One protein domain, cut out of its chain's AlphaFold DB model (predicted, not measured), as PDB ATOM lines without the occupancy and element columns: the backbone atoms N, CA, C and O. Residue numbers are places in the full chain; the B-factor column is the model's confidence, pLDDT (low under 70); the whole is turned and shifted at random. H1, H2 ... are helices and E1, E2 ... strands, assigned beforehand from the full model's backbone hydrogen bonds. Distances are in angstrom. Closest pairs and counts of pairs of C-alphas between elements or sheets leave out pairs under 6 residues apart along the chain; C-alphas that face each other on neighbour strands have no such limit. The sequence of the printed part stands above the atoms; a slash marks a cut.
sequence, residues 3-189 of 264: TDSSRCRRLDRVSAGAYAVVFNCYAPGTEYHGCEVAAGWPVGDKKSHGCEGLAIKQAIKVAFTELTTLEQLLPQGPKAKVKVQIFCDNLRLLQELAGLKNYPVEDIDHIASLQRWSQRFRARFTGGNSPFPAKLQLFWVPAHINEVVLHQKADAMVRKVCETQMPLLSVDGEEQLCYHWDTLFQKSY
ATOM      1  N   THR A   3     -21.029  22.014  19.913       93.06
ATOM      2  CA  THR A   3     -20.492  22.938  20.908       93.06
ATOM      3  C   THR A   3     -20.198  22.182  22.181       93.06
ATOM      4  O   THR A   3     -20.980  21.308  22.545       93.06
ATOM      5  N   ASP A   4     -19.129  22.571  22.859       90.75
ATOM      6  CA  ASP A   4     -18.772  22.035  24.168       90.75
ATOM      7  C   ASP A   4     -18.141  23.147  25.015       90.75
ATOM      8  O   ASP A   4     -17.674  24.168  24.485       90.75
ATOM      9  N   SER A   5     -18.137  22.971  26.330       88.81
ATOM     10  CA  SER A   5     -17.484  23.872  27.260       88.81
ATOM     11  C   SER A   5     -16.994  23.151  28.510       88.81
ATOM     12  O   SER A   5     -17.525  22.133  28.940       88.81
ATOM     13  N   SER A   6     -15.967  23.700  29.148       87.62
ATOM     14  CA  SER A   6     -15.443  23.122  30.381       87.62
ATOM     15  C   SER A   6     -14.880  24.186  31.300       87.62
ATOM     16  O   SER A   6     -14.529  25.291  30.884       87.62
ATOM     17  N   ARG A   7     -14.784  23.837  32.584       84.81
ATOM     18  CA  ARG A   7     -13.985  24.605  33.536       84.81
ATOM     19  C   ARG A   7     -12.539  24.159  33.415       84.81
ATOM     20  O   ARG A   7     -12.232  22.978  33.555       84.81
ATOM     21  N   CYS A   8     -11.651  25.119  33.238       82.44
ATOM     22  CA  CYS A   8     -10.225  24.881  33.260       82.44
ATOM     23  C   CYS A   8      -9.777  24.761  34.719       82.44
ATOM     24  O   CYS A   8     -10.022  25.649  35.539       82.44
ATOM     25  N   ARG A   9      -9.135  23.646  35.078       69.12
ATOM     26  CA  ARG A   9      -8.533  23.511  36.409       69.12
ATOM     27  C   ARG A   9      -7.252  24.342  36.445       69.12
ATOM     28  O   ARG A   9      -6.280  23.985  35.793       69.12
ATOM     29  N   ARG A  10      -7.253  25.422  37.224       61.81
ATOM     30  CA  ARG A  10      -6.046  26.171  37.594       61.81
ATOM     31  C   ARG A  10      -5.589  25.791  39.004       61.81
ATOM     32  O   ARG A  10      -6.420  25.552  39.879       61.81
ATOM     33  N   LEU A  11      -4.272  25.734  39.215       51.28
ATOM     34  CA  LEU A  11      -3.651  25.576  40.542       51.28
ATOM     35  C   LEU A  11      -3.796  26.864  41.387       51.28
ATOM     36  O   LEU A  11      -3.728  26.822  42.613       51.28
ATOM     37  N   ASP A  12      -4.075  27.995  40.739       53.25
ATOM     38  CA  ASP A  12      -4.146  29.354  41.271       53.25
ATOM     39  C   ASP A  12      -5.583  29.917  41.255       53.25
ATOM     40  O   ASP A  12      -5.904  30.803  40.482       53.25
ATOM     41  N   ARG A  13      -6.452  29.376  42.126       49.50
ATOM     42  CA  ARG A  13      -7.715  29.919  42.713       49.50
ATOM     43  C   ARG A  13      -8.768  30.682  41.864       49.50
ATOM     44  O   ARG A  13      -9.859  30.890  42.389       49.50
ATOM     45  N   VAL A  14      -8.547  31.045  40.602       54.94
ATOM     46  CA  VAL A  14      -9.544  31.667  39.711       54.94
ATOM     47  C   VAL A  14     -10.103  30.592  38.781       54.94
ATOM     48  O   VAL A  14      -9.358  29.929  38.059       54.94
ATOM     49  N   SER A  15     -11.421  30.378  38.829       60.84
ATOM     50  CA  SER A  15     -12.101  29.386  37.987       60.84
ATOM     51  C   SER A  15     -12.213  29.897  36.548       60.84
ATOM     52  O   SER A  15     -13.215  30.505  36.178       60.84
ATOM     53  N   ALA A  16     -11.190  29.626  35.740       77.12
ATOM     54  CA  ALA A  16     -11.246  29.842  34.301       77.12
ATOM     55  C   ALA A  16     -12.116  28.776  33.617       77.12
ATOM     56  O   ALA A  16     -12.309  27.667  34.124       77.12
ATOM     57  N   GLY A  17     -12.646  29.106  32.448       86.69
ATOM     58  CA  GLY A  17     -13.379  28.193  31.582       86.69
ATOM     59  C   GLY A  17     -12.914  28.300  30.141       86.69
ATOM     60  O   GLY A  17     -12.115  29.164  29.789       86.69
ATOM     61  N   ALA A  18     -13.428  27.424  29.299       90.38
ATOM     62  CA  ALA A  18     -13.251  27.485  27.861       90.38
ATOM     63  C   ALA A  18     -14.508  26.958  27.178       90.38
ATOM     64  O   ALA A  18     -15.285  26.207  27.770       90.38
ATOM     65  N   TYR A  19     -14.708  27.362  25.932       92.38
ATOM     66  CA  TYR A  19     -15.759  26.825  25.079       92.38
ATOM     67  C   TYR A  19     -15.247  26.660  23.657       92.38
ATOM     68  O   TYR A  19     -14.343  27.387  23.237       92.38
ATOM     69  N   ALA A  20     -15.844  25.731  22.917       94.00
ATOM     70  CA  ALA A  20     -15.488  25.462  21.535       94.00
ATOM     71  C   ALA A  20     -16.710  25.255  20.641       94.00
ATOM     72  O   ALA A  20     -17.818  24.956  21.093       94.00
ATOM     73  N   VAL A  21     -16.472  25.417  19.344       94.88
ATOM     74  CA  VAL A  21     -17.410  25.146  18.259       94.88
ATOM     75  C   VAL A  21     -16.682  24.323  17.203       94.88
ATOM     76  O   VAL A  21     -15.587  24.691  16.781       94.88
ATOM     77  N   VAL A  22     -17.302  23.230  16.759       94.31
ATOM     78  CA  VAL A  22     -16.771  22.342  15.716       94.31
ATOM     79  C   VAL A  22     -17.818  22.091  14.635       94.31
ATOM     80  O   VAL A  22     -18.998  21.854  14.921       94.31
ATOM     81  N   PHE A  23     -17.414  22.160  13.372       93.19
ATOM     82  CA  PHE A  23     -18.281  21.925  12.220       93.19
ATOM     83  C   PHE A  23     -17.456  21.654  10.960       93.19
ATOM     84  O   PHE A  23     -16.268  21.939  10.924       93.19
ATOM     85  N   ASN A  24     -18.099  21.138   9.915       90.94
ATOM     86  CA  ASN A  24     -17.484  21.049   8.592       90.94
ATOM     87  C   ASN A  24     -17.850  22.306   7.805       90.94
ATOM     88  O   ASN A  24     -19.038  22.638   7.709       90.94
ATOM     89  N   CYS A  25     -16.849  23.004   7.273       87.31
ATOM     90  CA  CYS A  25     -17.045  24.229   6.514       87.31
ATOM     91  C   CYS A  25     -17.779  23.939   5.202       87.31
ATOM     92  O   CYS A  25     -17.463  22.990   4.482       87.31
ATOM     93  N   TYR A  26     -18.772  24.764   4.877       85.19
ATOM     94  CA  TYR A  26     -19.446  24.708   3.587       85.19
ATOM     95  C   TYR A  26     -18.995  25.906   2.755       85.19
ATOM     96  O   TYR A  26     -19.597  26.969   2.822       85.19
ATOM     97  N   ALA A  27     -17.937  25.720   1.967       82.06
ATOM     98  CA  ALA A  27     -17.356  26.769   1.125       82.06
ATOM     99  C   ALA A  27     -17.155  26.287  -0.329       82.06
ATOM    100  O   ALA A  27     -16.019  26.123  -0.773       82.06
ATOM    101  N   PRO A  28     -18.242  25.953  -1.051       80.50
ATOM    102  CA  PRO A  28     -18.163  25.344  -2.381       80.50
ATOM    103  C   PRO A  28     -17.304  26.178  -3.340       80.50
ATOM    104  O   PRO A  28     -17.436  27.397  -3.395       80.50
ATOM    105  N   GLY A  29     -16.438  25.507  -4.102       78.38
ATOM    106  CA  GLY A  29     -15.503  26.160  -5.023       78.38
ATOM    107  C   GLY A  29     -14.188  26.627  -4.387       78.38
ATOM    108  O   GLY A  29     -13.358  27.185  -5.095       78.38
ATOM    109  N   THR A  30     -13.975  26.375  -3.092       80.81
ATOM    110  CA  THR A  30     -12.697  26.625  -2.402       80.81
ATOM    111  C   THR A  30     -12.083  25.328  -1.880       80.81
ATOM    112  O   THR A  30     -12.789  24.334  -1.700       80.81
ATOM    113  N   GLU A  31     -10.779  25.350  -1.596       81.38
ATOM    114  CA  GLU A  31     -10.068  24.224  -0.968       81.38
ATOM    115  C   GLU A  31     -10.587  23.893   0.439       81.38
ATOM    116  O   GLU A  31     -10.469  22.760   0.886       81.38
ATOM    117  N   TYR A  32     -11.243  24.851   1.102       83.31
ATOM    118  CA  TYR A  32     -11.793  24.686   2.448       83.31
ATOM    119  C   TYR A  32     -13.154  23.976   2.479       83.31
ATOM    120  O   TYR A  32     -13.709  23.737   3.557       83.31
ATOM    121  N   HIS A  33     -13.749  23.660   1.323       86.81
ATOM    122  CA  HIS A  33     -15.041  22.981   1.284       86.81
ATOM    123  C   HIS A  33     -14.963  21.587   1.914       86.81
ATOM    124  O   HIS A  33     -14.245  20.714   1.439       86.81
ATOM    125  N   GLY A  34     -15.770  21.347   2.944       87.38
ATOM    126  CA  GLY A  34     -15.795  20.078   3.661       87.38
ATOM    127  C   GLY A  34     -14.696  19.936   4.712       87.38
ATOM    128  O   GLY A  34     -14.782  18.998   5.506       87.38
ATOM    129  N   CYS A  35     -13.735  20.867   4.779       89.06
ATOM    130  CA  CYS A  35     -12.720  20.875   5.825       89.06
ATOM    131  C   CYS A  35     -13.378  20.975   7.195       89.06
ATOM    132  O   CYS A  35     -14.313  21.753   7.422       89.06
ATOM    133  N   GLU A  36     -12.867  20.184   8.127       91.56
ATOM    134  CA  GLU A  36     -13.276  20.298   9.509       91.56
ATOM    135  C   GLU A  36     -12.657  21.544  10.128       91.56
ATOM    136  O   GLU A  36     -11.454  21.784  10.026       91.56
ATOM    137  N   VAL A  37     -13.496  22.316  10.807       91.50
ATOM    138  CA  VAL A  37     -13.084  23.495  11.544       91.50
ATOM    139  C   VAL A  37     -13.452  23.330  13.006       91.50
ATOM    140  O   VAL A  37     -14.609  23.069  13.349       91.50
ATOM    141  N   ALA A  38     -12.466  23.517  13.874       93.19
ATOM    142  CA  ALA A  38     -12.632  23.554  15.317       93.19
ATOM    143  C   ALA A  38     -12.045  24.858  15.850       93.19
ATOM    144  O   ALA A  38     -10.882  25.149  15.606       93.19
ATOM    145  N   ALA A  39     -12.822  25.639  16.591       93.00
ATOM    146  CA  ALA A  39     -12.335  26.861  17.223       93.00
ATOM    147  C   ALA A  39     -12.783  26.937  18.675       93.00
ATOM    148  O   ALA A  39     -13.897  26.524  19.005       93.00
ATOM    149  N   GLY A  40     -11.929  27.477  19.538       93.31
ATOM    150  CA  GLY A  40     -12.214  27.611  20.957       93.31
ATOM    151  C   GLY A  40     -11.594  28.850  21.585       93.31
ATOM    152  O   GLY A  40     -10.619  29.410  21.087       93.31
ATOM    153  N   TRP A  41     -12.190  29.292  22.693       91.38
ATOM    154  CA  TRP A  41     -11.837  30.546  23.359       91.38
ATOM    155  C   TRP A  41     -11.771  30.379  24.879       91.38
ATOM    156  O   TRP A  41     -12.656  29.735  25.458       91.38
ATOM    157  N   PRO A  42     -10.765  30.984  25.540       89.12
ATOM    158  CA  PRO A  42     -10.687  30.999  26.990       89.12
ATOM    159  C   PRO A  42     -11.723  31.966  27.575       89.12
ATOM    160  O   PRO A  42     -12.148  32.944  26.952       89.12
ATOM    161  N   VAL A  43     -12.120  31.698  28.812       84.69
ATOM    162  CA  VAL A  43     -13.074  32.477  29.597       84.69
ATOM    163  C   VAL A  43     -12.452  32.721  30.965       84.69
ATOM    164  O   VAL A  43     -12.187  31.775  31.697       84.69
ATOM    165  N   GLY A  44     -12.214  33.988  31.305       73.19
ATOM    166  CA  GLY A  44     -11.473  34.352  32.517       73.19
ATOM    167  C   GLY A  44     -12.142  33.907  33.821       73.19
ATOM    168  O   GLY A  44     -11.543  33.154  34.577       73.19
ATOM    169  N   ASP A  45     -13.370  34.358  34.081       66.38
ATOM    170  CA  ASP A  45     -14.077  34.060  35.334       66.38
ATOM    171  C   ASP A  45     -15.548  33.750  35.061       66.38
ATOM    172  O   ASP A  45     -16.372  34.662  34.939       66.38
ATOM    173  N   LYS A  46     -15.878  32.463  34.878       60.84
ATOM    174  CA  LYS A  46     -17.274  32.034  34.720       60.84
ATOM    175  C   LYS A  46     -17.572  30.679  35.332       60.84
ATOM    176  O   LYS A  46     -16.810  29.718  35.248       60.84
ATOM    177  N   LYS A  47     -18.801  30.581  35.844       61.34
ATOM    178  CA  LYS A  47     -19.468  29.308  36.107       61.34
ATOM    179  C   LYS A  47     -19.614  28.534  34.788       61.34
ATOM    180  O   LYS A  47     -19.791  29.114  33.719       61.34
ATOM    181  N   SER A  48     -19.579  27.206  34.871       60.47
ATOM    182  CA  SER A  48     -19.687  26.288  33.718       60.47
ATOM    183  C   SER A  48     -20.893  26.576  32.812       60.47
ATOM    184  O   SER A  48     -20.754  26.555  31.598       60.47
ATOM    185  N   HIS A  49     -22.055  26.918  33.378       65.38
ATOM    186  CA  HIS A  49     -23.259  27.249  32.600       65.38
ATOM    187  C   HIS A  49     -23.088  28.488  31.706       65.38
ATOM    188  O   HIS A  49     -23.583  28.512  30.578       65.38
ATOM    189  N   GLY A  50     -22.314  29.477  32.156       75.06
ATOM    190  CA  GLY A  50     -21.957  30.637  31.348       75.06
ATOM    191  C   GLY A  50     -21.074  30.285  30.147       75.06
ATOM    192  O   GLY A  50     -21.187  30.937  29.111       75.06
ATOM    193  N   CYS A  51     -20.230  29.252  30.248       84.50
ATOM    194  CA  CYS A  51     -19.380  28.803  29.138       84.50
ATOM    195  C   CYS A  51     -20.205  28.095  28.053       84.50
ATOM    196  O   CYS A  51     -20.035  28.394  26.873       84.50
ATOM    197  N   GLU A  52     -21.191  27.286  28.442       86.31
ATOM    198  CA  GLU A  52     -22.140  26.660  27.508       86.31
ATOM    199  C   GLU A  52     -22.960  27.685  26.724       86.31
ATOM    200  O   GLU A  52     -23.079  27.625  25.498       86.31
ATOM    201  N   GLY A  53     -23.500  28.688  27.426       87.50
ATOM    202  CA  GLY A  53     -24.232  29.779  26.784       87.50
ATOM    203  C   GLY A  53     -23.360  30.554  25.793       87.50
ATOM    204  O   GLY A  53     -23.832  30.956  24.726       87.50
ATOM    205  N   LEU A  54     -22.072  30.738  26.105       88.31
ATOM    206  CA  LEU A  54     -21.111  31.335  25.179       88.31
ATOM    207  C   LEU A  54     -20.845  30.444  23.960       88.31
ATOM    208  O   LEU A  54     -20.804  30.983  22.854       88.31
ATOM    209  N   ALA A  55     -20.735  29.126  24.141       91.56
ATOM    210  CA  ALA A  55     -20.524  28.163  23.062       91.56
ATOM    211  C   ALA A  55     -21.657  28.221  22.030       91.56
ATOM    212  O   ALA A  55     -21.418  28.438  20.839       91.56
ATOM    213  N   ILE A  56     -22.911  28.152  22.495       92.31
ATOM    214  CA  ILE A  56     -24.093  28.258  21.627       92.31
ATOM    215  C   ILE A  56     -24.139  29.628  20.944       92.31
ATOM    216  O   ILE A  56     -24.354  29.715  19.733       92.31
ATOM    217  N   LYS A  57     -23.912  30.715  21.694       91.38
ATOM    218  CA  LYS A  57     -23.888  32.072  21.129       91.38
ATOM    219  C   LYS A  57     -22.844  32.191  20.019       91.38
ATOM    220  O   LYS A  57     -23.126  32.785  18.980       91.38
ATOM    221  N   GLN A  58     -21.648  31.651  20.229       92.06
ATOM    222  CA  GLN A  58     -20.583  31.718  19.241       92.06
ATOM    223  C   GLN A  58     -20.912  30.863  18.015       92.06
ATOM    224  O   GLN A  58     -20.723  31.347  16.907       92.06
ATOM    225  N   ALA A  59     -21.512  29.682  18.173       93.88
ATOM    226  CA  ALA A  59     -21.995  28.893  17.039       93.88
ATOM    227  C   ALA A  59     -23.053  29.640  16.199       93.88
ATOM    228  O   ALA A  59     -23.016  29.577  14.972       93.88
ATOM    229  N   ILE A  60     -23.947  30.417  16.828       93.44
ATOM    230  CA  ILE A  60     -24.888  31.291  16.100       93.44
ATOM    231  C   ILE A  60     -24.135  32.365  15.306       93.44
ATOM    232  O   ILE A  60     -24.489  32.628  14.158       93.44
ATOM    233  N   LYS A  61     -23.109  32.986  15.899       91.75
ATOM    234  CA  LYS A  61     -22.284  33.990  15.212       91.75
ATOM    235  C   LYS A  61     -21.531  33.393  14.027       91.75
ATOM    236  O   LYS A  61     -21.563  33.981  12.958       91.75
ATOM    237  N   VAL A  62     -20.923  32.221  14.202       91.25
ATOM    238  CA  VAL A  62     -20.260  31.485  13.118       91.25
ATOM    239  C   VAL A  62     -21.246  31.242  11.982       91.25
ATOM    240  O   VAL A  62     -20.996  31.669  10.866       91.25
ATOM    241  N   ALA A  63     -22.416  30.665  12.272       92.06
ATOM    242  CA  ALA A  63     -23.434  30.421  11.254       92.06
ATOM    243  C   ALA A  63     -23.916  31.706  10.559       92.06
ATOM    244  O   ALA A  63     -24.224  31.680   9.372       92.06
ATOM    245  N   PHE A  64     -23.994  32.823  11.290       91.38
ATOM    246  CA  PHE A  64     -24.313  34.129  10.714       91.38
ATOM    247  C   PHE A  64     -23.254  34.549   9.687       91.38
ATOM    248  O   PHE A  64     -23.613  34.935   8.574       91.38
ATOM    249  N   THR A  65     -21.972  34.459  10.047       88.31
ATOM    250  CA  THR A  65     -20.849  34.796   9.163       88.31
ATOM    251  C   THR A  65     -20.806  33.860   7.952       88.31
ATOM    252  O   THR A  65     -20.869  34.357   6.836       88.31
ATOM    253  N   GLU A  66     -20.842  32.533   8.147       87.50
ATOM    254  CA  GLU A  66     -20.830  31.537   7.055       87.50
ATOM    255  C   GLU A  66     -21.938  31.799   6.027       87.50
ATOM    256  O   GLU A  66     -21.694  31.835   4.824       87.50
ATOM    257  N   LEU A  67     -23.175  32.015   6.493       88.94
ATOM    258  CA  LEU A  67     -24.300  32.277   5.599       88.94
ATOM    259  C   LEU A  67     -24.144  33.601   4.859       88.94
ATOM    260  O   LEU A  67     -24.402  33.644   3.662       88.94
ATOM    261  N   THR A  68     -23.710  34.661   5.544       87.50
ATOM    262  CA  THR A  68     -23.481  35.969   4.905       87.50
ATOM    263  C   THR A  68     -22.403  35.861   3.827       87.50
ATOM    264  O   THR A  68     -22.574  36.381   2.728       87.50
ATOM    265  N   THR A  69     -21.319  35.140   4.106       82.69
ATOM    266  CA  THR A  69     -20.244  34.893   3.144       82.69
ATOM    267  C   THR A  69     -20.747  34.095   1.941       82.69
ATOM    268  O   THR A  69     -20.470  34.460   0.801       82.69
ATOM    269  N   LEU A  70     -21.561  33.058   2.157       84.00
ATOM    270  CA  LEU A  70     -22.157  32.297   1.058       84.00
ATOM    271  C   LEU A  70     -23.034  33.159   0.144       84.00
ATOM    272  O   LEU A  70     -23.020  32.948  -1.065       84.00
ATOM    273  N   GLU A  71     -23.775  34.132   0.685       85.38
ATOM    274  CA  GLU A  71     -24.578  35.071  -0.120       85.38
ATOM    275  C   GLU A  71     -23.729  35.944  -1.046       85.38
ATOM    276  O   GLU A  71     -24.209  36.346  -2.105       85.38
ATOM    277  N   GLN A  72     -22.497  36.253  -0.638       82.69
ATOM    278  CA  GLN A  72     -21.565  37.076  -1.409       82.69
ATOM    279  C   GLN A  72     -20.847  36.267  -2.492       82.69
ATOM    280  O   GLN A  72     -20.591  36.785  -3.575       82.69
ATOM    281  N   LEU A  73     -20.510  35.010  -2.194       78.38
ATOM    282  CA  LEU A  73     -19.691  34.168  -3.070       78.38
ATOM    283  C   LEU A  73     -20.505  33.391  -4.098       78.38
ATOM    284  O   LEU A  73     -20.024  33.138  -5.203       78.38
ATOM    285  N   LEU A  74     -21.711  32.957  -3.732       77.19
ATOM    286  CA  LEU A  74     -22.525  32.147  -4.621       77.19
ATOM    287  C   LEU A  74     -23.310  33.033  -5.592       77.19
ATOM    288  O   LEU A  74     -23.870  34.056  -5.189       77.19
ATOM    289  N   PRO A  75     -23.399  32.635  -6.875       71.31
ATOM    290  CA  PRO A  75     -24.213  33.354  -7.840       71.31
ATOM    291  C   PRO A  75     -25.664  33.412  -7.360       71.31
ATOM    292  O   PRO A  75     -26.182  32.455  -6.776       71.31
ATOM    293  N   GLN A  76     -26.325  34.541  -7.623       71.50
ATOM    294  CA  GLN A  76     -27.728  34.739  -7.266       71.50
ATOM    295  C   GLN A  76     -28.587  33.728  -8.037       71.50
ATOM    296  O   GLN A  76     -28.839  33.872  -9.232       71.50
ATOM    297  N   GLY A  77     -28.979  32.664  -7.342       69.12
ATOM    298  CA  GLY A  77     -29.765  31.553  -7.862       69.12
ATOM    299  C   GLY A  77     -31.110  31.411  -7.143       69.12
ATOM    300  O   GLY A  77     -31.484  32.255  -6.322       69.12
ATOM    301  N   PRO A  78     -31.873  30.342  -7.431       72.56
ATOM    302  CA  PRO A  78     -33.102  30.060  -6.704       72.56
ATOM    303  C   PRO A  78     -32.823  29.916  -5.205       72.56
ATOM    304  O   PRO A  78     -31.816  29.337  -4.795       72.56
ATOM    305  N   LYS A  79     -33.740  30.430  -4.378       80.38
ATOM    306  CA  LYS A  79     -33.567  30.431  -2.922       80.38
ATOM    307  C   LYS A  79     -33.412  29.009  -2.386       80.38
ATOM    308  O   LYS A  79     -34.297  28.174  -2.588       80.38
ATOM    309  N   ALA A  80     -32.345  28.757  -1.632       83.00
ATOM    310  CA  ALA A  80     -32.099  27.463  -1.001       83.00
ATOM    311  C   ALA A  80     -32.421  27.527   0.497       83.00
ATOM    312  O   ALA A  80     -31.916  28.375   1.229       83.00
ATOM    313  N   LYS A  81     -33.282  26.623   0.974       87.62
ATOM    314  CA  LYS A  81     -33.635  26.552   2.400       87.62
ATOM    315  C   LYS A  81     -32.492  25.914   3.187       87.62
ATOM    316  O   LYS A  81     -32.165  24.753   2.949       87.62
ATOM    317  N   VAL A  82     -31.960  26.629   4.174       89.00
ATOM    318  CA  VAL A  82     -30.860  26.158   5.025       89.00
ATOM    319  C   VAL A  82     -31.361  25.807   6.427       89.00
ATOM    320  O   VAL A  82     -32.281  26.424   6.972       89.00
ATOM    321  N   LYS A  83     -30.756  24.791   7.043       91.44
ATOM    322  CA  LYS A  83     -30.960  24.455   8.455       91.44
ATOM    323  C   LYS A  83     -29.640  24.615   9.193       91.44
ATOM    324  O   LYS A  83     -28.688  23.903   8.904       91.44
ATOM    325  N   VAL A  84     -29.611  25.508  10.174       92.12
ATOM    326  CA  VAL A  84     -28.487  25.645  11.100       92.12
ATOM    327  C   VAL A  84     -28.813  24.827  12.337       92.12
ATOM    328  O   VAL A  84     -29.715  25.171  13.097       92.12
ATOM    329  N   GLN A  85     -28.097  23.720  12.515       94.38
ATOM    330  CA  GLN A  85     -28.282  22.804  13.636       94.38
ATOM    331  C   GLN A  85     -27.089  22.914  14.585       94.38
ATOM    332  O   GLN A  85     -25.949  22.675  14.177       94.38
ATOM    333  N   ILE A  86     -27.357  23.280  15.837       94.12
ATOM    334  CA  ILE A  86     -26.358  23.376  16.906       94.12
ATOM    335  C   ILE A  86     -26.655  22.275  17.921       94.12
ATOM    336  O   ILE A  86     -27.760  22.217  18.459       94.12
ATOM    337  N   PHE A  87     -25.680  21.410  18.162       92.88
ATOM    338  CA  PHE A  87     -25.759  20.299  19.102       92.88
ATOM    339  C   PHE A  87     -24.946  20.641  20.356       92.88
ATOM    340  O   PHE A  87     -23.753  20.916  20.230       92.88
ATOM    341  N   CYS A  88     -25.575  20.620  21.535       89.44
ATOM    342  CA  CYS A  88     -24.890  20.757  22.827       89.44
ATOM    343  C   CYS A  88     -25.353  19.686  23.818       89.44
ATOM    344  O   CYS A  88     -26.450  19.129  23.681       89.44
ATOM    345  N   ASP A  89     -24.539  19.419  24.830       88.00
ATOM    346  CA  ASP A  89     -24.814  18.408  25.848       88.00
ATOM    347  C   ASP A  89     -25.463  18.939  27.129       88.00
ATOM    348  O   ASP A  89     -26.025  18.167  27.921       88.00
ATOM    349  N   ASN A  90     -25.521  20.262  27.290       86.12
ATOM    350  CA  ASN A  90     -26.138  20.887  28.448       86.12
ATOM    351  C   ASN A  90     -27.674  20.936  28.361       86.12
ATOM    352  O   ASN A  90     -28.290  21.960  28.047       86.12
ATOM    353  N   LEU A  91     -28.322  19.825  28.729       86.75
ATOM    354  CA  LEU A  91     -29.787  19.712  28.759       86.75
ATOM    355  C   LEU A  91     -30.457  20.785  29.632       86.75
ATOM    356  O   LEU A  91     -31.549  21.248  29.302       86.75
ATOM    357  N   ARG A  92     -29.824  21.179  30.747       82.94
ATOM    358  CA  ARG A  92     -30.380  22.177  31.672       82.94
ATOM    359  C   ARG A  92     -30.521  23.530  30.980       82.94
ATOM    360  O   ARG A  92     -31.605  24.106  31.019       82.94
ATOM    361  N   LEU A  93     -29.460  23.989  30.319       83.06
ATOM    362  CA  LEU A  93     -29.467  25.242  29.568       83.06
ATOM    363  C   LEU A  93     -30.504  25.205  28.439       83.06
ATOM    364  O   LEU A  93     -31.255  26.156  28.258       83.06
ATOM    365  N   LEU A  94     -30.607  24.091  27.708       85.94
ATOM    366  CA  LEU A  94     -31.607  23.957  26.643       85.94
ATOM    367  C   LEU A  94     -33.048  24.017  27.173       85.94
ATOM    368  O   LEU A  94     -33.906  24.627  26.538       85.94
ATOM    369  N   GLN A  95     -33.321  23.424  28.340       84.75
ATOM    370  CA  GLN A  95     -34.629  23.522  28.998       84.75
ATOM    371  C   GLN A  95     -34.949  24.954  29.444       84.75
ATOM    372  O   GLN A  95     -36.100  25.377  29.340       84.75
ATOM    373  N   GLU A  96     -33.944  25.694  29.914       80.12
ATOM    374  CA  GLU A  96     -34.073  27.102  30.296       80.12
ATOM    375  C   GLU A  96     -34.354  27.994  29.082       80.12
ATOM    376  O   GLU A  96     -35.318  28.757  29.082       80.12
ATOM    377  N   LEU A  97     -33.595  27.828  27.994       80.62
ATOM    378  CA  LEU A  97     -33.811  28.556  26.737       80.62
ATOM    379  C   LEU A  97     -35.174  28.259  26.101       80.62
ATOM    380  O   LEU A  97     -35.737  29.115  25.420       80.62
ATOM    381  N   ALA A  98     -35.710  27.058  26.323       79.94
ATOM    382  CA  ALA A  98     -37.041  26.666  25.875       79.94
ATOM    383  C   ALA A  98     -38.174  27.179  26.788       79.94
ATOM    384  O   ALA A  98     -39.340  26.920  26.497       79.94
ATOM    385  N   GLY A  99     -37.860  27.856  27.899       76.81
ATOM    386  CA  GLY A  99     -38.853  28.297  28.883       76.81
ATOM    387  C   GLY A  99     -39.559  27.145  29.605       76.81
ATOM    388  O   GLY A  99     -40.616  27.339  30.197       76.81
ATOM    389  N   LEU A 100     -38.999  25.930  29.557       75.44
ATOM    390  CA  LEU A 100     -39.606  24.735  30.155       75.44
ATOM    391  C   LEU A 100     -39.395  24.670  31.670       75.44
ATOM    392  O   LEU A 100     -40.076  23.905  32.355       75.44
ATOM    393  N   LYS A 101     -38.432  25.434  32.198       66.94
ATOM    394  CA  LYS A 101     -38.132  25.520  33.627       66.94
ATOM    395  C   LYS A 101     -37.655  26.916  34.005       66.94
ATOM    396  O   LYS A 101     -36.774  27.468  33.357       66.94
ATOM    397  N   ASN A 102     -38.175  27.413  35.123       61.88
ATOM    398  CA  ASN A 102     -37.717  28.641  35.762       61.88
ATOM    399  C   ASN A 102     -36.566  28.295  36.709       61.88
ATOM    400  O   ASN A 102     -36.788  27.942  37.868       61.88
ATOM    401  N   TYR A 103     -35.337  28.317  36.199       58.25
ATOM    402  CA  TYR A 103     -34.152  28.234  37.045       58.25
ATOM    403  C   TYR A 103     -33.826  29.624  37.615       58.25
ATOM    404  O   TYR A 103     -34.100  30.624  36.952       58.25
ATOM    405  N   PRO A 104     -33.266  29.721  38.838       55.91
ATOM    406  CA  PRO A 104     -32.703  30.979  39.310       55.91
ATOM    407  C   PRO A 104     -31.621  31.399  38.314       55.91
ATOM    408  O   PRO A 104     -30.679  30.646  38.060       55.91
ATOM    409  N   VAL A 105     -31.830  32.557  37.692       54.56
ATOM    410  CA  VAL A 105     -31.047  33.002  36.544       54.56
ATOM    411  C   VAL A 105     -29.715  33.546  37.054       54.56
ATOM    412  O   VAL A 105     -29.554  34.738  37.285       54.56
ATOM    413  N   GLU A 106     -28.759  32.653  37.299       56.44
ATOM    414  CA  GLU A 106     -27.416  33.040  37.747       56.44
ATOM    415  C   GLU A 106     -26.587  33.695  36.622       56.44
ATOM    416  O   GLU A 106     -25.542  34.265  36.909       56.44
ATOM    417  N   ASP A 107     -27.075  33.668  35.370       61.00
ATOM    418  CA  ASP A 107     -26.363  34.100  34.156       61.00
ATOM    419  C   ASP A 107     -27.257  34.938  33.191       61.00
ATOM    420  O   ASP A 107     -27.236  34.740  31.969       61.00
ATOM    421  N   ILE A 108     -28.064  35.879  33.721       59.72
ATOM    422  CA  ILE A 108     -29.053  36.691  32.954       59.72
ATOM    423  C   ILE A 108     -28.427  37.330  31.706       59.72
ATOM    424  O   ILE A 108     -28.994  37.263  30.611       59.72
ATOM    425  N   ASP A 109     -27.231  37.901  31.839       66.88
ATOM    426  CA  ASP A 109     -26.581  38.641  30.757       66.88
ATOM    427  C   ASP A 109     -26.206  37.755  29.562       66.88
ATOM    428  O   ASP A 109     -26.222  38.204  28.410       66.88
ATOM    429  N   HIS A 110     -25.877  36.482  29.797       70.75
ATOM    430  CA  HIS A 110     -25.489  35.550  28.733       70.75
ATOM    431  C   HIS A 110     -26.698  35.007  27.994       70.75
ATOM    432  O   HIS A 110     -26.671  34.955  26.763       70.75
ATOM    433  N   ILE A 111     -27.771  34.702  28.718       74.88
ATOM    434  CA  ILE A 111     -29.044  34.301  28.120       74.88
ATOM    435  C   ILE A 111     -29.615  35.458  27.297       74.88
ATOM    436  O   ILE A 111     -29.939  35.267  26.126       74.88
ATOM    437  N   ALA A 112     -29.632  36.678  27.840       77.38
ATOM    438  CA  ALA A 112     -30.077  37.864  27.111       77.38
ATOM    439  C   ALA A 112     -29.202  38.152  25.876       77.38
ATOM    440  O   ALA A 112     -29.702  38.549  24.823       77.38
ATOM    441  N   SER A 113     -27.882  37.960  25.969       81.38
ATOM    442  CA  SER A 113     -26.972  38.107  24.822       81.38
ATOM    443  C   SER A 113     -27.214  37.042  23.745       81.38
ATOM    444  O   SER A 113     -27.254  37.370  22.558       81.38
ATOM    445  N   LEU A 114     -27.414  35.783  24.141       85.62
ATOM    446  CA  LEU A 114     -27.732  34.679  23.237       85.62
ATOM    447  C   LEU A 114     -29.084  34.895  22.546       85.62
ATOM    448  O   LEU A 114     -29.183  34.734  21.330       85.62
ATOM    449  N   GLN A 115     -30.105  35.331  23.287       84.31
ATOM    450  CA  GLN A 115     -31.418  35.673  22.737       84.31
ATOM    451  C   GLN A 115     -31.326  36.815  21.719       84.31
ATOM    452  O   GLN A 115     -31.892  36.695  20.633       84.31
ATOM    453  N   ARG A 116     -30.557  37.874  22.015       87.50
ATOM    454  CA  ARG A 116     -30.297  38.975  21.068       87.50
ATOM    455  C   ARG A 116     -29.657  38.480  19.769       87.50
ATOM    456  O   ARG A 116     -30.120  38.838  18.689       87.50
ATOM    457  N   TRP A 117     -28.640  37.621  19.849       88.88
ATOM    458  CA  TRP A 117     -28.016  37.037  18.653       88.88
ATOM    459  C   TRP A 117     -28.959  36.108  17.882       88.88
ATOM    460  O   TRP A 117     -29.002  36.167  16.656       88.88
ATOM    461  N   SER A 118     -29.770  35.309  18.577       89.56
ATOM    462  CA  SER A 118     -30.804  34.474  17.954       89.56
ATOM    463  C   SER A 118     -31.869  35.308  17.228       89.56
ATOM    464  O   SER A 118     -32.281  34.970  16.117       89.56
ATOM    465  N   GLN A 119     -32.315  36.419  17.824       89.31
ATOM    466  CA  GLN A 119     -33.235  37.363  17.184       89.31
ATOM    467  C   GLN A 119     -32.595  38.019  15.957       89.31
ATOM    468  O   GLN A 119     -33.219  38.034  14.899       89.31
ATOM    469  N   ARG A 120     -31.340  38.480  16.061       90.12
ATOM    470  CA  ARG A 120     -30.588  39.053  14.933       90.12
ATOM    471  C   ARG A 120     -30.444  38.059  13.779       90.12
ATOM    472  O   ARG A 120     -30.689  38.423  12.632       90.12
ATOM    473  N   PHE A 121     -30.104  36.804  14.076       91.12
ATOM    474  CA  PHE A 121     -30.024  35.735  13.079       91.12
ATOM    475  C   PHE A 121     -31.368  35.541  12.364       91.12
ATOM    476  O   PHE A 121     -31.427  35.532  11.136       91.12
ATOM    477  N   ARG A 122     -32.464  35.440  13.129       89.44
ATOM    478  CA  ARG A 122     -33.809  35.282  12.562       89.44
ATOM    479  C   ARG A 122     -34.216  36.477  11.707       89.44
ATOM    480  O   ARG A 122     -34.690  36.278  10.599       89.44
ATOM    481  N   ALA A 123     -33.980  37.702  12.165       88.62
ATOM    482  CA  ALA A 123     -34.312  38.901  11.401       88.62
ATOM    483  C   ALA A 123     -33.599  38.957  10.034       88.62
ATOM    484  O   ALA A 123     -34.187  39.421   9.058       88.62
ATOM    485  N   ARG A 124     -32.353  38.460   9.948       88.50
ATOM    486  CA  ARG A 124     -31.563  38.468   8.706       88.50
ATOM    487  C   ARG A 124     -31.877  37.306   7.763       88.50
ATOM    488  O   ARG A 124     -31.918  37.513   6.550       88.50
ATOM    489  N   PHE A 125     -32.051  36.101   8.303       88.88
ATOM    490  CA  PHE A 125     -32.119  34.872   7.503       88.88
ATOM    491  C   PHE A 125     -33.479  34.178   7.522       88.88
ATOM    492  O   PHE A 125     -33.695  33.245   6.760       88.88
ATOM    493  N   THR A 126     -34.423  34.590   8.366       81.44
ATOM    494  CA  THR A 126     -35.801  34.088   8.289       81.44
ATOM    495  C   THR A 126     -36.619  34.975   7.347       81.44
ATOM    496  O   THR A 126     -36.537  36.198   7.400       81.44
ATOM    497  N   GLY A 127     -37.429  34.360   6.480       66.88
ATOM    498  CA  GLY A 127     -38.306  35.074   5.547       66.88
ATOM    499  C   GLY A 127     -37.675  35.367   4.180       66.88
ATOM    500  O   GLY A 127     -36.799  34.644   3.711       66.88
ATOM    501  N   GLY A 128     -38.180  36.401   3.499       65.06
ATOM    502  CA  GLY A 128     -37.827  36.737   2.114       65.06
ATOM    503  C   GLY A 128     -36.505  37.492   1.921       65.06
ATOM    504  O   GLY A 128     -36.112  37.685   0.774       65.06
ATOM    505  N   ASN A 129     -35.822  37.876   3.003       72.31
ATOM    506  CA  ASN A 129     -34.713  38.845   3.004       72.31
ATOM    507  C   ASN A 129     -33.337  38.264   2.640       72.31
ATOM    508  O   ASN A 129     -32.360  39.002   2.561       72.31
ATOM    509  N   SER A 130     -33.248  36.949   2.445       81.62
ATOM    510  CA  SER A 130     -32.012  36.238   2.126       81.62
ATOM    511  C   SER A 130     -32.254  35.263   0.965       81.62
ATOM    512  O   SER A 130     -33.342  34.670   0.893       81.62
ATOM    513  N   PRO A 131     -31.277  35.060   0.057       84.88
ATOM    514  CA  PRO A 131     -31.299  33.945  -0.887       84.88
ATOM    515  C   PRO A 131     -31.131  32.586  -0.181       84.88
ATOM    516  O   PRO A 131     -31.510  31.556  -0.740       84.88
ATOM    517  N   PHE A 132     -30.691  32.580   1.082       86.25
ATOM    518  CA  PHE A 132     -30.611  31.410   1.955       86.25
ATOM    519  C   PHE A 132     -31.541  31.523   3.173       86.25
ATOM    520  O   PHE A 132     -31.068  31.713   4.297       86.25
ATOM    521  N   PRO A 133     -32.873  31.374   3.008       88.88
ATOM    522  CA  PRO A 133     -33.777  31.309   4.147       88.88
ATOM    523  C   PRO A 133     -33.343  30.211   5.127       88.88
ATOM    524  O   PRO A 133     -33.394  29.022   4.796       88.88
ATOM    525  N   ALA A 134     -32.923  30.597   6.331       90.69
ATOM    526  CA  ALA A 134     -32.310  29.706   7.303       90.69
ATOM    527  C   ALA A 134     -33.174  29.521   8.554       90.69
ATOM    528  O   ALA A 134     -33.679  30.478   9.149       90.69
ATOM    529  N   LYS A 135     -33.292  28.267   8.999       91.56
ATOM    530  CA  LYS A 135     -33.900  27.904  10.284       91.56
ATOM    531  C   LYS A 135     -32.816  27.531  11.292       91.56
ATOM    532  O   LYS A 135     -32.095  26.561  11.074       91.56
ATOM    533  N   LEU A 136     -32.753  28.255  12.408       91.44
ATOM    534  CA  LEU A 136     -31.890  27.932  13.544       91.44
ATOM    535  C   LEU A 136     -32.567  26.896  14.454       91.44
ATOM    536  O   LEU A 136     -33.719  27.074  14.853       91.44
ATOM    537  N   GLN A 137     -31.863  25.814  14.779       92.19
ATOM    538  CA  GLN A 137     -32.345  24.733  15.636       92.19
ATOM    539  C   GLN A 137     -31.263  24.334  16.642       92.19
ATOM    540  O   GLN A 137     -30.127  24.061  16.259       92.19
ATOM    541  N   LEU A 138     -31.639  24.266  17.917       91.62
ATOM    542  CA  LEU A 138     -30.800  23.720  18.978       91.62
ATOM    543  C   LEU A 138     -31.220  22.275  19.246       91.62
ATOM    544  O   LEU A 138     -32.416  21.980  19.303       91.62
ATOM    545  N   PHE A 139     -30.250  21.390  19.415       91.00
ATOM    546  CA  PHE A 139     -30.459  19.982  19.714       91.00
ATOM    547  C   PHE A 139     -29.629  19.581  20.922       91.00
ATOM    548  O   PHE A 139     -28.477  19.984  21.064       91.00
ATOM    549  N   TRP A 140     -30.225  18.745  21.765       90.81
ATOM    550  CA  TRP A 140     -29.493  18.079  22.826       90.81
ATOM    551  C   TRP A 140     -28.831  16.808  22.289       90.81
ATOM    552  O   TRP A 140     -29.491  16.012  21.614       90.81
ATOM    553  N   VAL A 141     -27.562  16.604  22.629       88.06
ATOM    554  CA  VAL A 141     -26.826  15.350  22.418       88.06
ATOM    555  C   VAL A 141     -26.160  14.933  23.724       88.06
ATOM    556  O   VAL A 141     -25.803  15.797  24.507       88.06
ATOM    557  N   PRO A 142     -25.997  13.645  24.035       82.12
ATOM    558  CA  PRO A 142     -25.392  13.276  25.309       82.12
ATOM    559  C   PRO A 142     -23.868  13.464  25.269       82.12
ATOM    560  O   PRO A 142     -23.229  13.137  24.267       82.12
ATOM    561  N   ALA A 143     -23.303  13.933  26.382       77.31
ATOM    562  CA  ALA A 143     -21.862  14.078  26.569       77.31
ATOM    563  C   ALA A 143     -21.131  12.726  26.484       77.31
ATOM    564  O   ALA A 143     -21.676  11.694  26.883       77.31
ATOM    565  N   HIS A 144     -19.873  12.751  26.032       71.94
ATOM    566  CA  HIS A 144     -18.940  11.612  26.049       71.94
ATOM    567  C   HIS A 144     -19.459  10.313  25.398       71.94
ATOM    568  O   HIS A 144     -19.085   9.211  25.797       71.94
ATOM    569  N   ILE A 145     -20.307  10.437  24.376       74.12
ATOM    570  CA  ILE A 145     -20.705   9.317  23.519       74.12
ATOM    571  C   ILE A 145     -19.700   9.188  22.375       74.12
ATOM    572  O   ILE A 145     -19.541  10.110  21.573       74.12
ATOM    573  N   ASN A 146     -19.030   8.036  22.292       66.31
ATOM    574  CA  ASN A 146     -17.952   7.793  21.329       66.31
ATOM    575  C   ASN A 146     -18.421   7.817  19.870       66.31
ATOM    576  O   ASN A 146     -17.647   8.090  18.960       66.31
ATOM    577  N   GLU A 147     -19.705   7.570  19.651       71.19
ATOM    578  CA  GLU A 147     -20.344   7.569  18.345       71.19
ATOM    579  C   GLU A 147     -20.528   8.986  17.762       71.19
ATOM    580  O   GLU A 147     -20.846   9.124  16.581       71.19
ATOM    581  N   VAL A 148     -20.316  10.049  18.554       76.94
ATOM    582  CA  VAL A 148     -20.456  11.448  18.116       76.94
ATOM    583  C   VAL A 148     -19.077  12.105  17.984       76.94
ATOM    584  O   VAL A 148     -18.686  12.955  18.782       76.94
ATOM    585  N   VAL A 149     -18.338  11.719  16.939       81.00
ATOM    586  CA  VAL A 149     -16.936  12.128  16.692       81.00
ATOM    587  C   VAL A 149     -16.731  13.647  16.778       81.00
ATOM    588  O   VAL A 149     -15.814  14.112  17.448       81.00
ATOM    589  N   LEU A 150     -17.608  14.448  16.167       81.62
ATOM    590  CA  LEU A 150     -17.483  15.914  16.197       81.62
ATOM    591  C   LEU A 150     -17.680  16.514  17.601       81.62
ATOM    592  O   LEU A 150     -17.116  17.566  17.893       81.62
ATOM    593  N   HIS A 151     -18.430  15.852  18.491       83.56
ATOM    594  CA  HIS A 151     -18.553  16.282  19.887       83.56
ATOM    595  C   HIS A 151     -17.270  15.995  20.670       83.56
ATOM    596  O   HIS A 151     -16.822  16.836  21.441       83.56
ATOM    597  N   GLN A 152     -16.629  14.843  20.444       86.50
ATOM    598  CA  GLN A 152     -15.328  14.544  21.058       86.50
ATOM    599  C   GLN A 152     -14.249  15.543  20.630       86.50
ATOM    600  O   GLN A 152     -13.362  15.881  21.408       86.50
ATOM    601  N   LYS A 153     -14.328  16.038  19.394       89.88
ATOM    602  CA  LYS A 153     -13.420  17.077  18.906       89.88
ATOM    603  C   LYS A 153     -13.679  18.432  19.555       89.88
ATOM    604  O   LYS A 153     -12.723  19.154  19.829       89.88
ATOM    605  N   ALA A 154     -14.939  18.759  19.848       90.94
ATOM    606  CA  ALA A 154     -15.268  19.943  20.632       90.94
ATOM    607  C   ALA A 154     -14.676  19.842  22.050       90.94
ATOM    608  O   ALA A 154     -13.974  20.764  22.462       90.94
ATOM    609  N   ASP A 155     -14.828  18.694  22.720       89.94
ATOM    610  CA  ASP A 155     -14.198  18.401  24.022       89.94
ATOM    611  C   ASP A 155     -12.665  18.543  23.948       89.94
ATOM    612  O   ASP A 155     -12.044  19.255  24.738       89.94
ATOM    613  N   ALA A 156     -12.031  17.941  22.936       91.50
ATOM    614  CA  ALA A 156     -10.585  18.028  22.737       91.50
ATOM    615  C   ALA A 156     -10.099  19.474  22.526       91.50
ATOM    616  O   ALA A 156      -9.088  19.873  23.108       91.50
ATOM    617  N   MET A 157     -10.825  20.275  21.741       93.19
ATOM    618  CA  MET A 157     -10.505  21.690  21.532       93.19
ATOM    619  C   MET A 157     -10.645  22.493  22.832       93.19
ATOM    620  O   MET A 157      -9.762  23.284  23.164       93.19
ATOM    621  N   VAL A 158     -11.704  22.254  23.611       91.94
ATOM    622  CA  VAL A 158     -11.889  22.880  24.930       91.94
ATOM    623  C   VAL A 158     -10.716  22.562  25.862       91.94
ATOM    624  O   VAL A 158     -10.204  23.468  26.521       91.94
ATOM    625  N   ARG A 159     -10.249  21.308  25.897       91.19
ATOM    626  CA  ARG A 159      -9.088  20.906  26.712       91.19
ATOM    627  C   ARG A 159      -7.817  21.647  26.300       91.19
ATOM    628  O   ARG A 159      -7.174  22.236  27.164       91.19
ATOM    629  N   LYS A 160      -7.515  21.711  24.998       92.06
ATOM    630  CA  LYS A 160      -6.355  22.459  24.477       92.06
ATOM    631  C   LYS A 160      -6.406  23.943  24.839       92.06
ATOM    632  O   LYS A 160      -5.408  24.519  25.271       92.06
ATOM    633  N   VAL A 161      -7.571  24.576  24.712       91.00
ATOM    634  CA  VAL A 161      -7.764  25.982  25.112       91.00
ATOM    635  C   VAL A 161      -7.598  26.153  26.621       91.00
ATOM    636  O   VAL A 161      -7.015  27.138  27.067       91.00
ATOM    637  N   CYS A 162      -8.056  25.194  27.426       89.12
ATOM    638  CA  CYS A 162      -7.827  25.218  28.865       89.12
ATOM    639  C   CYS A 162      -6.348  25.070  29.246       89.12
ATOM    640  O   CYS A 162      -5.915  25.704  30.207       89.12
ATOM    641  N   GLU A 163      -5.580  24.261  28.522       88.31
ATOM    642  CA  GLU A 163      -4.145  24.069  28.760       88.31
ATOM    643  C   GLU A 163      -3.331  25.297  28.342       88.31
ATOM    644  O   GLU A 163      -2.498  25.785  29.102       88.31
ATOM    645  N   THR A 164      -3.605  25.830  27.152       87.88
ATOM    646  CA  THR A 164      -2.851  26.953  26.570       87.88
ATOM    647  C   THR A 164      -3.308  28.317  27.076       87.88
ATOM    648  O   THR A 164      -2.531  29.266  27.063       87.88
ATOM    649  N   GLN A 165      -4.567  28.435  27.510       86.19
ATOM    650  CA  GLN A 165      -5.229  29.706  27.827       86.19
ATOM    651  C   GLN A 165      -5.233  30.696  26.650       86.19
ATOM    652  O   GLN A 165      -5.329  31.909  26.844       86.19
ATOM    653  N   MET A 166      -5.157  30.185  25.420       87.44
ATOM    654  CA  MET A 166      -5.166  30.976  24.194       87.44
ATOM    655  C   MET A 166      -6.405  30.654  23.358       87.44
ATOM    656  O   MET A 166      -6.911  29.533  23.410       87.44
ATOM    657  N   PRO A 167      -6.925  31.617  22.582       89.62
ATOM    658  CA  PRO A 167      -7.955  31.316  21.608       89.62
ATOM    659  C   PRO A 167      -7.338  30.561  20.425       89.62
ATOM    660  O   PRO A 167      -6.400  31.051  19.792       89.62
ATOM    661  N   LEU A 168      -7.878  29.385  20.122       91.69
ATOM    662  CA  LEU A 168      -7.331  28.452  19.141       91.69
ATOM    663  C   LEU A 168      -8.312  28.204  18.004       91.69
ATOM    664  O   LEU A 168      -9.530  28.277  18.172       91.69
ATOM    665  N   LEU A 169      -7.751  27.870  16.854       91.31
ATOM    666  CA  LEU A 169      -8.452  27.415  15.671       91.31
ATOM    667  C   LEU A 169      -7.639  26.317  15.007       91.31
ATOM    668  O   LEU A 169      -6.436  26.459  14.842       91.31
ATOM    669  N   SER A 170      -8.326  25.270  14.586       90.81
ATOM    670  CA  SER A 170      -7.818  24.178  13.775       90.81
ATOM    671  C   SER A 170      -8.662  24.095  12.511       90.81
ATOM    672  O   SER A 170      -9.886  23.959  12.611       90.81
ATOM    673  N   VAL A 171      -8.027  24.150  11.342       87.88
ATOM    674  CA  VAL A 171      -8.661  23.894  10.038       87.88
ATOM    675  C   VAL A 171      -7.944  22.707   9.414       87.88
ATOM    676  O   VAL A 171      -6.749  22.783   9.170       87.88
ATOM    677  N   ASP A 172      -8.655  21.597   9.229       84.00
ATOM    678  CA  ASP A 172      -8.092  20.337   8.711       84.00
ATOM    679  C   ASP A 172      -6.836  19.836   9.466       84.00
ATOM    680  O   ASP A 172      -5.949  19.195   8.914       84.00
ATOM    681  N   GLY A 173      -6.757  20.144  10.765       80.81
ATOM    682  CA  GLY A 173      -5.640  19.775  11.643       80.81
ATOM    683  C   GLY A 173      -4.532  20.824  11.766       80.81
ATOM    684  O   GLY A 173      -3.725  20.718  12.687       80.81
ATOM    685  N   GLU A 174      -4.523  21.855  10.918       85.06
ATOM    686  CA  GLU A 174      -3.573  22.968  11.007       85.06
ATOM    687  C   GLU A 174      -4.027  23.988  12.057       85.06
ATOM    688  O   GLU A 174      -5.118  24.563  11.958       85.06
ATOM    689  N   GLU A 175      -3.193  24.214  13.076       87.25
ATOM    690  CA  GLU A 175      -3.521  25.046  14.235       87.25
ATOM    691  C   GLU A 175      -2.986  26.479  14.125       87.25
ATOM    692  O   GLU A 175      -1.825  26.722  13.800       87.25
ATOM    693  N   GLN A 176      -3.827  27.449  14.481       87.75
ATOM    694  CA  GLN A 176      -3.474  28.864  14.557       87.75
ATOM    695  C   GLN A 176      -4.286  29.601  15.634       87.75
ATOM    696  O   GLN A 176      -5.266  29.091  16.181       87.75
ATOM    697  N   LEU A 177      -3.887  30.835  15.947       86.56
ATOM    698  CA  LEU A 177      -4.588  31.679  16.920       86.56
ATOM    699  C   LEU A 177      -5.889  32.256  16.342       86.56
ATOM    700  O   LEU A 177      -5.922  32.697  15.194       86.56
ATOM    701  N   CYS A 178      -6.949  32.312  17.157       80.06
ATOM    702  CA  CYS A 178      -8.295  32.713  16.721       80.06
ATOM    703  C   CYS A 178      -8.968  33.745  17.632       80.06
ATOM    704  O   CYS A 178      -9.976  33.481  18.289       80.06
ATOM    705  N   TYR A 179      -8.446  34.968  17.653       73.38
ATOM    706  CA  TYR A 179      -8.998  36.041  18.491       73.38
ATOM    707  C   TYR A 179     -10.442  36.418  18.126       73.38
ATOM    708  O   TYR A 179     -11.272  36.633  19.010       73.38
ATOM    709  N   HIS A 180     -10.763  36.429  16.830       71.00
ATOM    710  CA  HIS A 180     -12.105  36.705  16.329       71.00
ATOM    711  C   HIS A 180     -12.445  35.760  15.187       71.00
ATOM    712  O   HIS A 180     -11.669  35.619  14.250       71.00
ATOM    713  N   TRP A 181     -13.634  35.163  15.223       70.88
ATOM    714  CA  TRP A 181     -14.085  34.294  14.136       70.88
ATOM    715  C   TRP A 181     -14.060  34.990  12.764       70.88
ATOM    716  O   TRP A 181     -13.708  34.388  11.759       70.88
ATOM    717  N   ASP A 182     -14.329  36.293  12.744       62.44
ATOM    718  CA  ASP A 182     -14.360  37.086  11.514       62.44
ATOM    719  C   ASP A 182     -12.961  37.248  10.870       62.44
ATOM    720  O   ASP A 182     -12.858  37.504   9.672       62.44
ATOM    721  N   THR A 183     -11.869  37.023  11.622       55.25
ATOM    722  CA  THR A 183     -10.488  37.133  11.096       55.25
ATOM    723  C   THR A 183     -10.068  35.973  10.197       55.25
ATOM    724  O   THR A 183      -9.183  36.148   9.359       55.25
ATOM    725  N   LEU A 184     -10.722  34.813  10.314       52.69
ATOM    726  CA  LEU A 184     -10.531  33.683   9.402       52.69
ATOM    727  C   LEU A 184     -10.947  34.057   7.977       52.69
ATOM    728  O   LEU A 184     -10.219  33.835   7.014       52.69
ATOM    729  N   PHE A 185     -12.106  34.702   7.862       52.22
ATOM    730  CA  PHE A 185     -12.710  35.026   6.577       52.22
ATOM    731  C   PHE A 185     -12.072  36.239   5.905       52.22
ATOM    732  O   PHE A 185     -11.974  36.250   4.684       52.22
ATOM    733  N   GLN A 186     -11.555  37.209   6.665       46.78
ATOM    734  CA  GLN A 186     -10.825  38.347   6.089       46.78
ATOM    735  C   GLN A 186      -9.519  37.941   5.383       46.78
ATOM    736  O   GLN A 186      -9.111  38.607   4.435       46.78
ATOM    737  N   LYS A 187      -8.855  36.859   5.822       43.19
ATOM    738  CA  LYS A 187      -7.648  36.349   5.149       43.19
ATOM    739  C   LYS A 187      -7.972  35.461   3.948       43.19
ATOM    740  O   LYS A 187      -7.276  35.552   2.943       43.19
ATOM    741  N   SER A 188      -9.009  34.630   4.048       41.91
ATOM    742  CA  SER A 188      -9.386  33.684   2.987       41.91
ATOM    743  C   SER A 188     -10.231  34.314   1.874       41.91
ATOM    744  O   SER A 188     -10.261  33.793   0.765       41.91
ATOM    745  N   TYR A 189     -10.894  35.442   2.144       46.75
ATOM    746  CA  TYR A 189     -11.756  36.133   1.189       46.75
ATOM    747  C   TYR A 189     -11.431  37.628   1.183       46.75
ATOM    748  O   TYR A 189     -11.923  38.396   2.006       46.75
TER     749      TYR A 189
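Overview. This is residues 3 to 189 of the 264 residues of an uncharacterized protein of Sordaria macrospora (strain ATCC MYA-333 / DSM 997 / K(L3346) / K-hell) (UniProt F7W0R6). A twisted sheet of five strands has H4 over one face and the long helix H1 over the other; H3 runs side by side with H1, away from this sheet, and a small second sheet packs on these two helices, E4 on H1 and E5 on H3, with the end of E4 close to the start of E1, where the C-alphas of Cys 88 and Thr 3 are 5.3 A apart. The 187 printed residues hold five named helices and seven named strands, in the order E1 E2 E3 H1 E4 H2 H3 E5 H4 E6 E7 H5. The large sheet runs E1 E2 E3 E6 E7, antiparallel throughout; E4 and E5 are parallel. The class is mixed, helices and strands; the whole is compact, with a radius of gyration of the C-alphas of 16.7 A and spans of 54 by 40 by 31 A.

Along the chain. E1, residues 3 to 8, begins with C-alpha 3 at (-20.492, 22.938, 20.908). E2 is residues 16 to 24, 27.9 A long, and E3 residues 36 to 43, 23.5 A. H1, residues 48 to 73, is 37.6 A long and ends with C-alpha 73 at (-19.691, 34.168, -3.070). E4 is residues 82 to 88, H2 91 to 97, H3 108 to 125, 25.7 A long, and E5 134 to 140. H4, residues 149 to 164, is 22.7 A long; E6 is 168 to 171, E7 174 to 177. H5, residues 182 to 188, ends with C-alpha 188 at (-9.386, 33.684, 2.987).

Arrangement. E1 E2 E3 form a meander, each strand the antiparallel neighbour of the one before; N 6 and O 18 are 2.9 A apart, N 21 and O 39 2.8 A. E3 pairs with E6 through N 38 and O 170, 2.9 A; the hairpin E6 and E7 has N 169 and O 176 at 2.8 A. Three layers result from H1, height over the sheet 8.6 A, and H4, 5.9 A, on opposite faces; the closest C-alphas are Ser 5 and Glu 52 for E1 and H1, 5.4 A, and Cys 8 and Cys 162 for E1 and H4, 5.0 A. H5 only grazes the sheet, with residues 183 to 184. H1 and H3 touch at a shallow tilt of 17 degrees, the same way, closest at the C-alphas of Lys 57 and Leu 114, 5.1 A. H1 and H2 only just touch, with 3 pairs of C-alphas within 8 A, closest His 49 and Leu 93, 7.2 A. E4, H2 H3 and E5 form a strand-helix-strand unit, two parallel neighbour strands with helices between, its crossover right-handed; N 86 and O 137 are 2.9 A apart. In H1, H2, H3 and H4 every O i to N i+4 pair is within hydrogen-bond range; in H5, 2 of 3.

Size, cuts and confidence. The two C-alphas farthest apart are those of Asp 12 and Pro 78, 56.0 A. The printed part has no cut, and the link E2 to E3, 11 residues, is long. Mean pLDDT of the printed part is 81.1; 33 residues are under 70, among them 9 to 15, 101 to 109 and 182 to 189.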